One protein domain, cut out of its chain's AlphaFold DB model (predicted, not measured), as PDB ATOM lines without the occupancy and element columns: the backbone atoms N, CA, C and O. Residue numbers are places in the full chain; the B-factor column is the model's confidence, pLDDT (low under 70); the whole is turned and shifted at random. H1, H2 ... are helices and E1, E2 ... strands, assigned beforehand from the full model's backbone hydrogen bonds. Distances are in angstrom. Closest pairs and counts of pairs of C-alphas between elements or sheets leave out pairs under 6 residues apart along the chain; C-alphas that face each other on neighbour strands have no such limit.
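This is residues 9 to 85 of the 180 residues of an uncharacterized protein of Alteromonadaceae bacterium M269 (UniProt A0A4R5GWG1). A long helix, H2, runs through the middle, with a small twisted sheet over one side and H3 folding back beside it on the other; short H1 sits near one end of H2. The printed part has 77 residues, mixed in class, with E1 E2 E3 H1 H2 H3 along the chain and a mixed sheet ordered E1 E3 E2. It is only just compact, close to loose: radius of gyration of the C-alphas 13.5 A, spans 34 by 30 by 20 A.

E1, residues 9 to 13, is parallel to E3, residues 28 to 34, with N 11 and O 31 2.8 A apart. E2, residues 22 to 25, and E3 form an antiparallel hairpin, with N 30 and O 23 2.8 A apart. H1, residues 37 to 41, only just touches residues 48 to 51 of H2, residues 45 to 67, with 3 pairs of C-alphas within 8 A, the closest Phe 40 and Gln 48, 6.3 A. H2 is on one face of the sheet, making two layers, at a height over the sheet of 9.4 A. H3, residues 72 to 83, touches H2 as a helical hairpin, through residues 74 to 78 and 53 to 60 alone, at a shallow tilt of 6 degrees, opposite ways; the closest C-alphas are Tyr 57 and Tyr 78, 6.9 A. In H1, H2 and H3 every O i to N i+4 pair is within hydrogen-bond range.

E1 begins at C-alpha 9, (160.959, 170.430, 263.455). First to last C-alpha, E3 measures 19.1 A, H2 32.8 A and H3 16.3 A, ending at C-alpha 83, (169.111, 184.512, 281.582).

The farthest C-alphas, Glu 17 and Glu 84, are 36.1 A apart. The printed part has no cut and no long link; no printed residue is under 70 in pLDDT.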
ATOM      1  N   GLN A   9     161.040 171.402 262.375       81.62
ATOM      2  CA  GLN A   9     160.959 170.430 263.455       81.62
ATOM      3  C   GLN A   9     162.316 169.755 263.655       81.62
ATOM      4  O   GLN A   9     162.879 169.175 262.727       81.62
ATOM      5  N   ILE A  10     162.827 169.789 264.882       84.31
ATOM      6  CA  ILE A  10     163.945 168.937 265.291       84.31
ATOM      7  C   ILE A  10     163.340 167.666 265.875       84.31
ATOM      8  O   ILE A  10     162.493 167.726 266.763       84.31
ATOM      9  N   LYS A  11     163.738 166.518 265.333       86.12
ATOM     10  CA  LYS A  11     163.326 165.203 265.805       86.12
ATOM     11  C   LYS A  11     164.461 164.589 266.603       86.12
ATOM     12  O   LYS A  11     165.511 164.284 266.042       86.12
ATOM     13  N   LEU A  12     164.212 164.415 267.894       86.12
ATOM     14  CA  LEU A  12     165.081 163.660 268.781       86.12
ATOM     15  C   LEU A  12     164.693 162.186 268.693       86.12
ATOM     16  O   LEU A  12     163.514 161.842 268.786       86.12
ATOM     17  N   SER A  13     165.675 161.323 268.478       82.69
ATOM     18  CA  SER A  13     165.485 159.875 268.473       82.69
ATOM     19  C   SER A  13     166.697 159.195 269.085       82.69
ATOM     20  O   SER A  13     167.773 159.784 269.156       82.69
ATOM     21  N   THR A  14     166.555 157.927 269.465       82.94
ATOM     22  CA  THR A  14     167.734 157.070 269.625       82.94
ATOM     23  C   THR A  14     168.560 157.094 268.330       82.94
ATOM     24  O   THR A  14     168.010 157.448 267.273       82.94
ATOM     25  N   PRO A  15     169.855 156.733 268.381       84.81
ATOM     26  CA  PRO A  15     170.683 156.646 267.185       84.81
ATOM     27  C   PRO A  15     169.961 155.892 266.064       84.81
ATOM     28  O   PRO A  15     169.438 154.796 266.267       84.81
ATOM     29  N   ASP A  16     169.883 156.532 264.905       86.12
ATOM     30  CA  ASP A  16     169.149 156.068 263.733       86.12
ATOM     31  C   ASP A  16     169.906 156.511 262.478       86.12
ATOM     32  O   ASP A  16     170.596 157.532 262.475       86.12
ATOM     33  N   GLU A  17     169.741 155.789 261.373       89.19
ATOM     34  CA  GLU A  17     170.453 156.036 260.114       89.19
ATOM     35  C   GLU A  17     170.172 157.423 259.513       89.19
ATOM     36  O   GLU A  17     170.851 157.864 258.576       89.19
ATOM     37  N   ARG A  18     169.130 158.104 259.998       88.50
ATOM     38  CA  ARG A  18     168.755 159.456 259.584       88.50
ATOM     39  C   ARG A  18     169.495 160.558 260.331       88.50
ATOM     40  O   ARG A  18     169.327 161.708 259.938       88.50
ATOM     41  N   GLU A  19     170.303 160.258 261.346       89.31
ATOM     42  CA  GLU A  19     171.040 161.275 262.101       89.31
ATOM     43  C   GLU A  19     171.790 162.264 261.182       89.31
ATOM     44  O   GLU A  19     172.428 161.886 260.197       89.31
ATOM     45  N   GLY A  20     171.644 163.564 261.462       86.75
ATOM     46  CA  GLY A  20     172.223 164.658 260.674       86.75
ATOM     47  C   GLY A  20     171.544 164.907 259.318       86.75
ATOM     48  O   GLY A  20     171.865 165.881 258.619       86.75
ATOM     49  N   LYS A  21     170.586 164.064 258.916       90.44
ATOM     50  CA  LYS A  21     169.819 164.227 257.675       90.44
ATOM     51  C   LYS A  21     168.607 165.122 257.897       90.44
ATOM     52  O   LYS A  21     168.118 165.329 259.008       90.44
ATOM     53  N   THR A  22     168.129 165.666 256.785       89.44
ATOM     54  CA  THR A  22     166.926 166.493 256.727       89.44
ATOM     55  C   THR A  22     165.891 165.848 255.822       89.44
ATOM     56  O   THR A  22     166.255 165.293 254.788       89.44
ATOM     57  N   GLU A  23     164.618 165.953 256.183       88.62
ATOM     58  CA  GLU A  23     163.487 165.459 255.392       88.62
ATOM     59  C   GLU A  23     162.440 166.564 255.278       88.62
ATOM     60  O   GLU A  23     162.022 167.130 256.288       88.62
ATOM     61  N   GLU A  24     162.003 166.863 254.058       84.12
ATOM     62  CA  GLU A  24     160.896 167.785 253.822       84.12
ATOM     63  C   GLU A  24     159.593 167.001 253.679       84.12
ATOM     64  O   GLU A  24     159.489 166.060 252.895       84.12
ATOM     65  N   SER A  25     158.586 167.379 254.459       81.69
ATOM     66  CA  SER A  25     157.273 166.738 254.441       81.69
ATOM     67  C   SER A  25     156.214 167.770 254.800       81.69
ATOM     68  O   SER A  25     156.314 168.413 255.839       81.69
ATOM     69  N   SER A  26     155.212 167.963 253.937       78.25
ATOM     70  CA  SER A  26     154.083 168.880 254.178       78.25
ATOM     71  C   SER A  26     154.496 170.305 254.586       78.25
ATOM     72  O   SER A  26     153.934 170.882 255.512       78.25
ATOM     73  N   SER A  27     155.482 170.889 253.895       78.94
ATOM     74  CA  SER A  27     156.075 172.203 254.226       78.94
ATOM     75  C   SER A  27     156.813 172.264 255.570       78.94
ATOM     76  O   SER A  27     157.118 173.361 256.039       78.94
ATOM     77  N   VAL A  28     157.111 171.110 256.175       81.12
ATOM     78  CA  VAL A  28     157.917 170.988 257.389       81.12
ATOM     79  C   VAL A  28     159.304 170.468 257.048       81.12
ATOM     80  O   VAL A  28     159.430 169.399 256.447       81.12
ATOM     81  N   LEU A  29     160.343 171.188 257.471       85.94
ATOM     82  CA  LEU A  29     161.715 170.682 257.447       85.94
ATOM     83  C   LEU A  29     161.994 169.935 258.752       85.94
ATOM     84  O   LEU A  29     162.039 170.548 259.821       85.94
ATOM     85  N   LYS A  30     162.194 168.620 258.663       89.81
ATOM     86  CA  LYS A  30     162.607 167.767 259.782       89.81
ATOM     87  C   LYS A  30     164.123 167.643 259.791       89.81
ATOM     88  O   LYS A  30     164.713 167.428 258.735       89.81
ATOM     89  N   TYR A  31     164.735 167.715 260.963       91.25
ATOM     90  CA  TYR A  31     166.151 167.417 261.173       91.25
ATOM     91  C   TYR A  31     166.293 166.380 262.283       91.25
ATOM     92  O   TYR A  31     165.705 166.548 263.350       91.25
ATOM     93  N   TYR A  32     167.032 165.307 262.017       91.25
ATOM     94  CA  TYR A  32     167.161 164.173 262.929       91.25
ATOM     95  C   TYR A  32     168.438 164.292 263.759       91.25
ATOM     96  O   TYR A  32     169.535 164.382 263.204       91.25
ATOM     97  N   LYS A  33     168.292 164.264 265.084       91.44
ATOM     98  CA  LYS A  33     169.398 164.344 266.039       91.44
ATOM     99  C   LYS A  33     169.319 163.162 266.999       91.44
ATOM    100  O   LYS A  33     168.266 162.935 267.597       91.44
ATOM    101  N   ALA A  34     170.422 162.428 267.139       91.62
ATOM    102  CA  ALA A  34     170.508 161.391 268.153       91.62
ATOM    103  C   ALA A  34     170.421 162.016 269.551       91.62
ATOM    104  O   ALA A  34     170.979 163.088 269.804       91.62
ATOM    105  N   PHE A  35     169.707 161.340 270.442       93.25
ATOM    106  CA  PHE A  35     169.464 161.771 271.806       93.25
ATOM    107  C   PHE A  35     169.513 160.570 272.746       93.25
ATOM    108  O   PHE A  35     168.925 159.522 272.468       93.25
ATOM    109  N   ASP A  36     170.229 160.732 273.854       92.88
ATOM    110  CA  ASP A  36     170.351 159.714 274.890       92.88
ATOM    111  C   ASP A  36     169.249 159.917 275.935       92.88
ATOM    112  O   ASP A  36     169.384 160.688 276.886       92.88
ATOM    113  N   PHE A  37     168.124 159.238 275.721       92.81
ATOM    114  CA  PHE A  37     166.987 159.305 276.635       92.81
ATOM    115  C   PHE A  37     167.306 158.700 278.003       92.81
ATOM    116  O   PHE A  37     166.790 159.188 279.006       92.81
ATOM    117  N   GLU A  38     168.151 157.667 278.067       93.06
ATOM    118  CA  GLU A  38     168.496 157.024 279.335       93.06
ATOM    119  C   GLU A  38     169.275 157.996 280.219       93.06
ATOM    120  O   GLU A  38     168.864 158.240 281.352       93.06
ATOM    121  N   ALA A  39     170.322 158.629 279.678       92.75
ATOM    122  CA  ALA A  39     171.076 159.651 280.397       92.75
ATOM    123  C   ALA A  39     170.199 160.856 280.770       92.75
ATOM    124  O   ALA A  39     170.294 161.368 281.886       92.75
ATOM    125  N   PHE A  40     169.319 161.287 279.863       94.38
ATOM    126  CA  PHE A  40     168.418 162.414 280.087       94.38
ATOM    127  C   PHE A  40     167.480 162.198 281.282       94.38
ATOM    128  O   PHE A  40     167.363 163.078 282.134       94.38
ATOM    129  N   TYR A  41     166.845 161.028 281.384       93.38
ATOM    130  CA  TYR A  41     165.900 160.750 282.468       93.38
ATOM    131  C   TYR A  41     166.560 160.604 283.850       93.38
ATOM    132  O   TYR A  41     165.850 160.628 284.851       93.38
ATOM    133  N   GLN A  42     167.893 160.496 283.930       95.75
ATOM    134  CA  GLN A  42     168.632 160.504 285.202       95.75
ATOM    135  C   GLN A  42     168.962 161.916 285.720       95.75
ATOM    136  O   GLN A  42     169.467 162.057 286.834       95.75
ATOM    137  N   LEU A  43     168.724 162.961 284.922       95.69
ATOM    138  CA  LEU A  43     168.993 164.349 285.302       95.69
ATOM    139  C   LEU A  43     167.857 164.933 286.157       95.69
ATOM    140  O   LEU A  43     166.698 164.551 286.003       95.69
ATOM    141  N   ASP A  44     168.182 165.910 287.009       94.56
ATOM    142  CA  ASP A  44     167.176 166.757 287.660       94.56
ATOM    143  C   ASP A  44     166.480 167.682 286.645       94.56
ATOM    144  O   ASP A  44     166.990 167.914 285.549       94.56
ATOM    145  N   GLU A  45     165.329 168.243 287.012       90.75
ATOM    146  CA  GLU A  45     164.483 169.046 286.119       90.75
ATOM    147  C   GLU A  45     165.232 170.204 285.433       90.75
ATOM    148  O   GLU A  45     165.102 170.411 284.224       90.75
ATOM    149  N   MET A  46     166.059 170.950 286.171       92.44
ATOM    150  CA  MET A  46     166.800 172.077 285.598       92.44
ATOM    151  C   MET A  46     167.893 171.596 284.647       92.44
ATOM    152  O   MET A  46     168.081 172.168 283.569       92.44
ATOM    153  N   SER A  47     168.582 170.516 285.011       94.88
ATOM    154  CA  SER A  47     169.553 169.864 284.134       94.88
ATOM    155  C   SER A  47     168.896 169.292 282.874       94.88
ATOM    156  O   SER A  47     169.465 169.425 281.791       94.88
ATOM    157  N   GLN A  48     167.684 168.738 282.970       94.56
ATOM    158  CA  GLN A  48     166.893 168.283 281.822       94.56
ATOM    159  C   GLN A  48     166.544 169.446 280.883       94.56
ATOM    160  O   GLN A  48     166.836 169.375 279.686       94.56
ATOM    161  N   LYS A  49     165.983 170.542 281.416       93.69
ATOM    162  CA  LYS A  49     165.648 171.751 280.639       93.69
ATOM    163  C   LYS A  49     166.869 172.291 279.893       93.69
ATOM    164  O   LYS A  49     166.805 172.547 278.688       93.69
ATOM    165  N   LYS A  50     168.009 172.388 280.582       95.94
ATOM    166  CA  LYS A  50     169.272 172.824 279.981       95.94
ATOM    167  C   LYS A  50     169.777 171.855 278.914       95.94
ATOM    168  O   LYS A  50     170.137 172.294 277.827       95.94
ATOM    169  N   HIS A  51     169.759 170.552 279.185       95.88
ATOM    170  CA  HIS A  51     170.227 169.541 278.238       95.88
ATOM    171  C   HIS A  51     169.398 169.528 276.943       95.88
ATOM    172  O   HIS A  51     169.954 169.437 275.843       95.88
ATOM    173  N   LEU A  52     168.073 169.685 277.050       94.44
ATOM    174  CA  LEU A  52     167.191 169.837 275.891       94.44
ATOM    175  C   LEU A  52     167.486 171.124 275.120       94.44
ATOM    176  O   LEU A  52     167.616 171.075 273.896       94.44
ATOM    177  N   LEU A  53     167.639 172.258 275.809       95.50
ATOM    178  CA  LEU A  53     167.974 173.533 275.173       95.50
ATOM    179  C   LEU A  53     169.309 173.456 274.418       95.50
ATOM    180  O   LEU A  53     169.372 173.855 273.255       95.50
ATOM    181  N   ASP A  54     170.348 172.895 275.039       96.19
ATOM    182  CA  ASP A  54     171.664 172.697 274.426       96.19
ATOM    183  C   ASP A  54     171.564 171.796 273.187       96.19
ATOM    184  O   ASP A  54     172.128 172.101 272.133       96.19
ATOM    185  N   THR A  55     170.802 170.704 273.276       95.06
ATOM    186  CA  THR A  55     170.573 169.785 272.151       95.06
ATOM    187  C   THR A  55     169.882 170.490 270.985       95.06
ATOM    188  O   THR A  55     170.337 170.390 269.841       95.06
ATOM    189  N   LEU A  56     168.806 171.232 271.265       94.12
ATOM    190  CA  LEU A  56     168.055 171.987 270.263       94.12
ATOM    191  C   LEU A  56     168.924 173.068 269.617       94.12
ATOM    192  O   LEU A  56     168.944 173.193 268.392       94.12
ATOM    193  N   TYR A  57     169.674 173.818 270.420       95.38
ATOM    194  CA  TYR A  57     170.557 174.871 269.935       95.38
ATOM    195  C   TYR A  57     171.674 174.313 269.052       95.38
ATOM    196  O   TYR A  57     171.889 174.809 267.946       95.38
ATOM    197  N   ASN A  58     172.325 173.224 269.466       94.81
ATOM    198  CA  ASN A  58     173.359 172.574 268.664       94.81
ATOM    199  C   ASN A  58     172.806 172.063 267.325       94.81
ATOM    200  O   ASN A  58     173.401 172.318 266.276       94.81
ATOM    201  N   ALA A  59     171.630 171.428 267.331       93.38
ATOM    202  CA  ALA A  59     170.943 171.016 266.107       93.38
ATOM    203  C   ALA A  59     170.607 172.214 265.193       93.38
ATOM    204  O   ALA A  59     170.806 172.152 263.976       93.38
ATOM    205  N   LEU A  60     170.158 173.339 265.761       92.81
ATOM    206  CA  LEU A  60     169.923 174.577 265.010       92.81
ATOM    207  C   LEU A  60     171.213 175.150 264.413       92.81
ATOM    208  O   LEU A  60     171.188 175.621 263.277       92.81
ATOM    209  N   LEU A  61     172.340 175.106 265.126       94.06
ATOM    210  CA  LEU A  61     173.629 175.576 264.608       94.06
ATOM    211  C   LEU A  61     174.121 174.731 263.428       94.06
ATOM    212  O   LEU A  61     174.675 175.282 262.470       94.06
ATOM    213  N   GLU A  62     173.892 173.418 263.466       93.44
ATOM    214  CA  GLU A  62     174.165 172.526 262.339       93.44
ATOM    215  C   GLU A  62     173.307 172.884 261.120       93.44
ATOM    216  O   GLU A  62     173.829 173.003 260.008       93.44
ATOM    217  N   LEU A  63     172.014 173.152 261.328       91.88
ATOM    218  CA  LEU A  63     171.121 173.638 260.273       91.88
ATOM    219  C   LEU A  63     171.559 175.000 259.728       91.88
ATOM    220  O   LEU A  63     171.589 175.186 258.513       91.88
ATOM    221  N   CYS A  64     171.968 175.929 260.595       92.69
ATOM    222  CA  CYS A  64     172.477 177.229 260.166       92.69
ATOM    223  C   CYS A  64     173.709 177.085 259.278       92.69
ATOM    224  O   CYS A  64     173.817 177.775 258.272       92.69
ATOM    225  N   LYS A  65     174.615 176.157 259.607       93.00
ATOM    226  CA  LYS A  65     175.767 175.841 258.757       93.00
ATOM    227  C   LYS A  65     175.336 175.208 257.430       93.00
ATOM    228  O   LYS A  65     175.889 175.555 256.394       93.00
ATOM    229  N   LYS A  66     174.371 174.282 257.453       91.12
ATOM    230  CA  LYS A  66     173.905 173.545 256.266       91.12
ATOM    231  C   LYS A  66     173.186 174.437 255.251       91.12
ATOM    232  O   LYS A  66     173.344 174.230 254.052       91.12
ATOM    233  N   PHE A  67     172.403 175.401 255.727       89.75
ATOM    234  CA  PHE A  67     171.562 176.268 254.897       89.75
ATOM    235  C   PHE A  67     172.042 177.723 254.828       89.75
ATOM    236  O   PHE A  67     171.316 178.571 254.311       89.75
ATOM    237  N   ASP A  68     173.234 178.009 255.358       93.44
ATOM    238  CA  ASP A  68     173.814 179.355 255.437       93.44
ATOM    239  C   ASP A  68     172.865 180.380 256.095       93.44
ATOM    240  O   ASP A  68     172.642 181.492 255.614       93.44
ATOM    241  N   TRP A  69     172.226 179.979 257.202       92.50
ATOM    242  CA  TRP A  69     171.351 180.865 257.973       92.50
ATOM    243  C   TRP A  69     172.143 181.688 258.993       92.50
ATOM    244  O   TRP A  69     173.115 181.195 259.577       92.50
ATOM    245  N   PRO A  70     171.700 182.926 259.284       93.75
ATOM    246  CA  PRO A  70     172.291 183.713 260.353       93.75
ATOM    247  C   PRO A  70     172.076 183.019 261.702       93.75
ATOM    248  O   PRO A  70     170.952 182.683 262.070       93.75
ATOM    249  N   LYS A  71     173.165 182.842 262.454       94.50
ATOM    250  CA  LYS A  71     173.151 182.202 263.779       94.50
ATOM    251  C   LYS A  71     172.671 183.136 264.887       94.50
ATOM    252  O   LYS A  71     172.047 182.671 265.831       94.50
ATOM    253  N   VAL A  72     172.948 184.437 264.738       96.19
ATOM    254  CA  VAL A  72     172.743 185.469 265.769       96.19
ATOM    255  C   VAL A  72     171.352 185.393 266.410       96.19
ATOM    256  O   VAL A  72     171.304 185.240 267.624       96.19
ATOM    257  N   PRO A  73     170.233 185.338 265.656       94.06
ATOM    258  CA  PRO A  73     168.911 185.277 266.280       94.06
ATOM    259  C   PRO A  73     168.701 184.044 267.170       94.06
ATOM    260  O   PRO A  73     168.009 184.125 268.177       94.06
ATOM    261  N   PHE A  74     169.287 182.898 266.814       94.06
ATOM    262  CA  PHE A  74     169.161 181.670 267.603       94.06
ATOM    263  C   PHE A  74     170.053 181.701 268.845       94.06
ATOM    264  O   PHE A  74     169.645 181.223 269.899       94.06
ATOM    265  N   THR A  75     171.250 182.281 268.729       95.94
ATOM    266  CA  THR A  75     172.159 182.493 269.862       95.94
ATOM    267  C   THR A  75     171.564 183.465 270.879       95.94
ATOM    268  O   THR A  75     171.620 183.196 272.076       95.94
ATOM    269  N   ASP A  76     170.943 184.550 270.416       96.62
ATOM    270  CA  ASP A  76     170.298 185.535 271.288       96.62
ATOM    271  C   ASP A  76     169.153 184.896 272.084       96.62
ATOM    272  O   ASP A  76     169.075 185.066 273.298       96.62
ATOM    273  N   VAL A  77     168.305 184.093 271.427       94.31
ATOM    274  CA  VAL A  77     167.216 183.361 272.096       94.31
ATOM    275  C   VAL A  77     167.758 182.334 273.091       94.31
ATOM    276  O   VAL A  77     167.256 182.257 274.207       94.31
ATOM    277  N   TYR A  78     168.796 181.575 272.727       96.69
ATOM    278  CA  TYR A  78     169.436 180.615 273.634       96.69
ATOM    279  C   TYR A  78     169.919 181.287 274.928       96.69
ATOM    280  O   TYR A  78     169.580 180.838 276.022       96.69
ATOM    281  N   ASN A  79     170.650 182.399 274.805       97.12
ATOM    282  CA  ASN A  79     171.138 183.151 275.961       97.12
ATOM    283  C   ASN A  79     169.982 183.719 276.782       97.12
ATOM    284  O   ASN A  79     170.000 183.632 278.005       97.12
ATOM    285  N   LYS A  80     168.944 184.234 276.114       95.50
ATOM    286  CA  LYS A  80     167.780 184.805 276.785       95.50
ATOM    287  C   LYS A  80     167.043 183.783 277.652       95.50
ATOM    288  O   LYS A  80     166.686 184.105 278.778       95.50
ATOM    289  N   VAL A  81     166.879 182.548 277.171       94.94
ATOM    290  CA  VAL A  81     166.257 181.461 277.950       94.94
ATOM    291  C   VAL A  81     167.078 181.129 279.202       94.94
ATOM    292  O   VAL A  81     166.505 180.911 280.269       94.94
ATOM    293  N   LEU A  82     168.412 181.117 279.090       95.00
ATOM    294  CA  LEU A  82     169.301 180.905 280.237       95.00
ATOM    295  C   LEU A  82     169.230 182.062 281.241       95.00
ATOM    296  O   LEU A  82     169.161 181.818 282.444       95.00
ATOM    297  N   GLU A  83     169.233 183.305 280.756       95.62
ATOM    298  CA  GLU A  83     169.111 184.512 281.582       95.62
ATOM    299  C   GLU A  83     167.780 184.566 282.339       95.62
ATOM    300  O   GLU A  83     167.745 184.976 283.496       95.62
ATOM    301  N   GLU A  84     166.689 184.135 281.701       92.69
ATOM    302  CA  GLU A  84     165.349 184.090 282.296       92.69
ATOM    303  C   GLU A  84     165.116 182.852 283.173       92.69
ATOM    304  O   GLU A  84     164.050 182.712 283.768       92.69
ATOM    305  N   GLY A  85     166.096 181.948 283.280       92.38
ATOM    306  CA  GLY A  85     166.007 180.784 284.159       92.38
ATOM    307  C   GLY A  85     164.903 179.802 283.767       92.38
ATOM    308  O   GLY A  85     164.349 179.144 284.642       92.38
TER     309      GLY A  85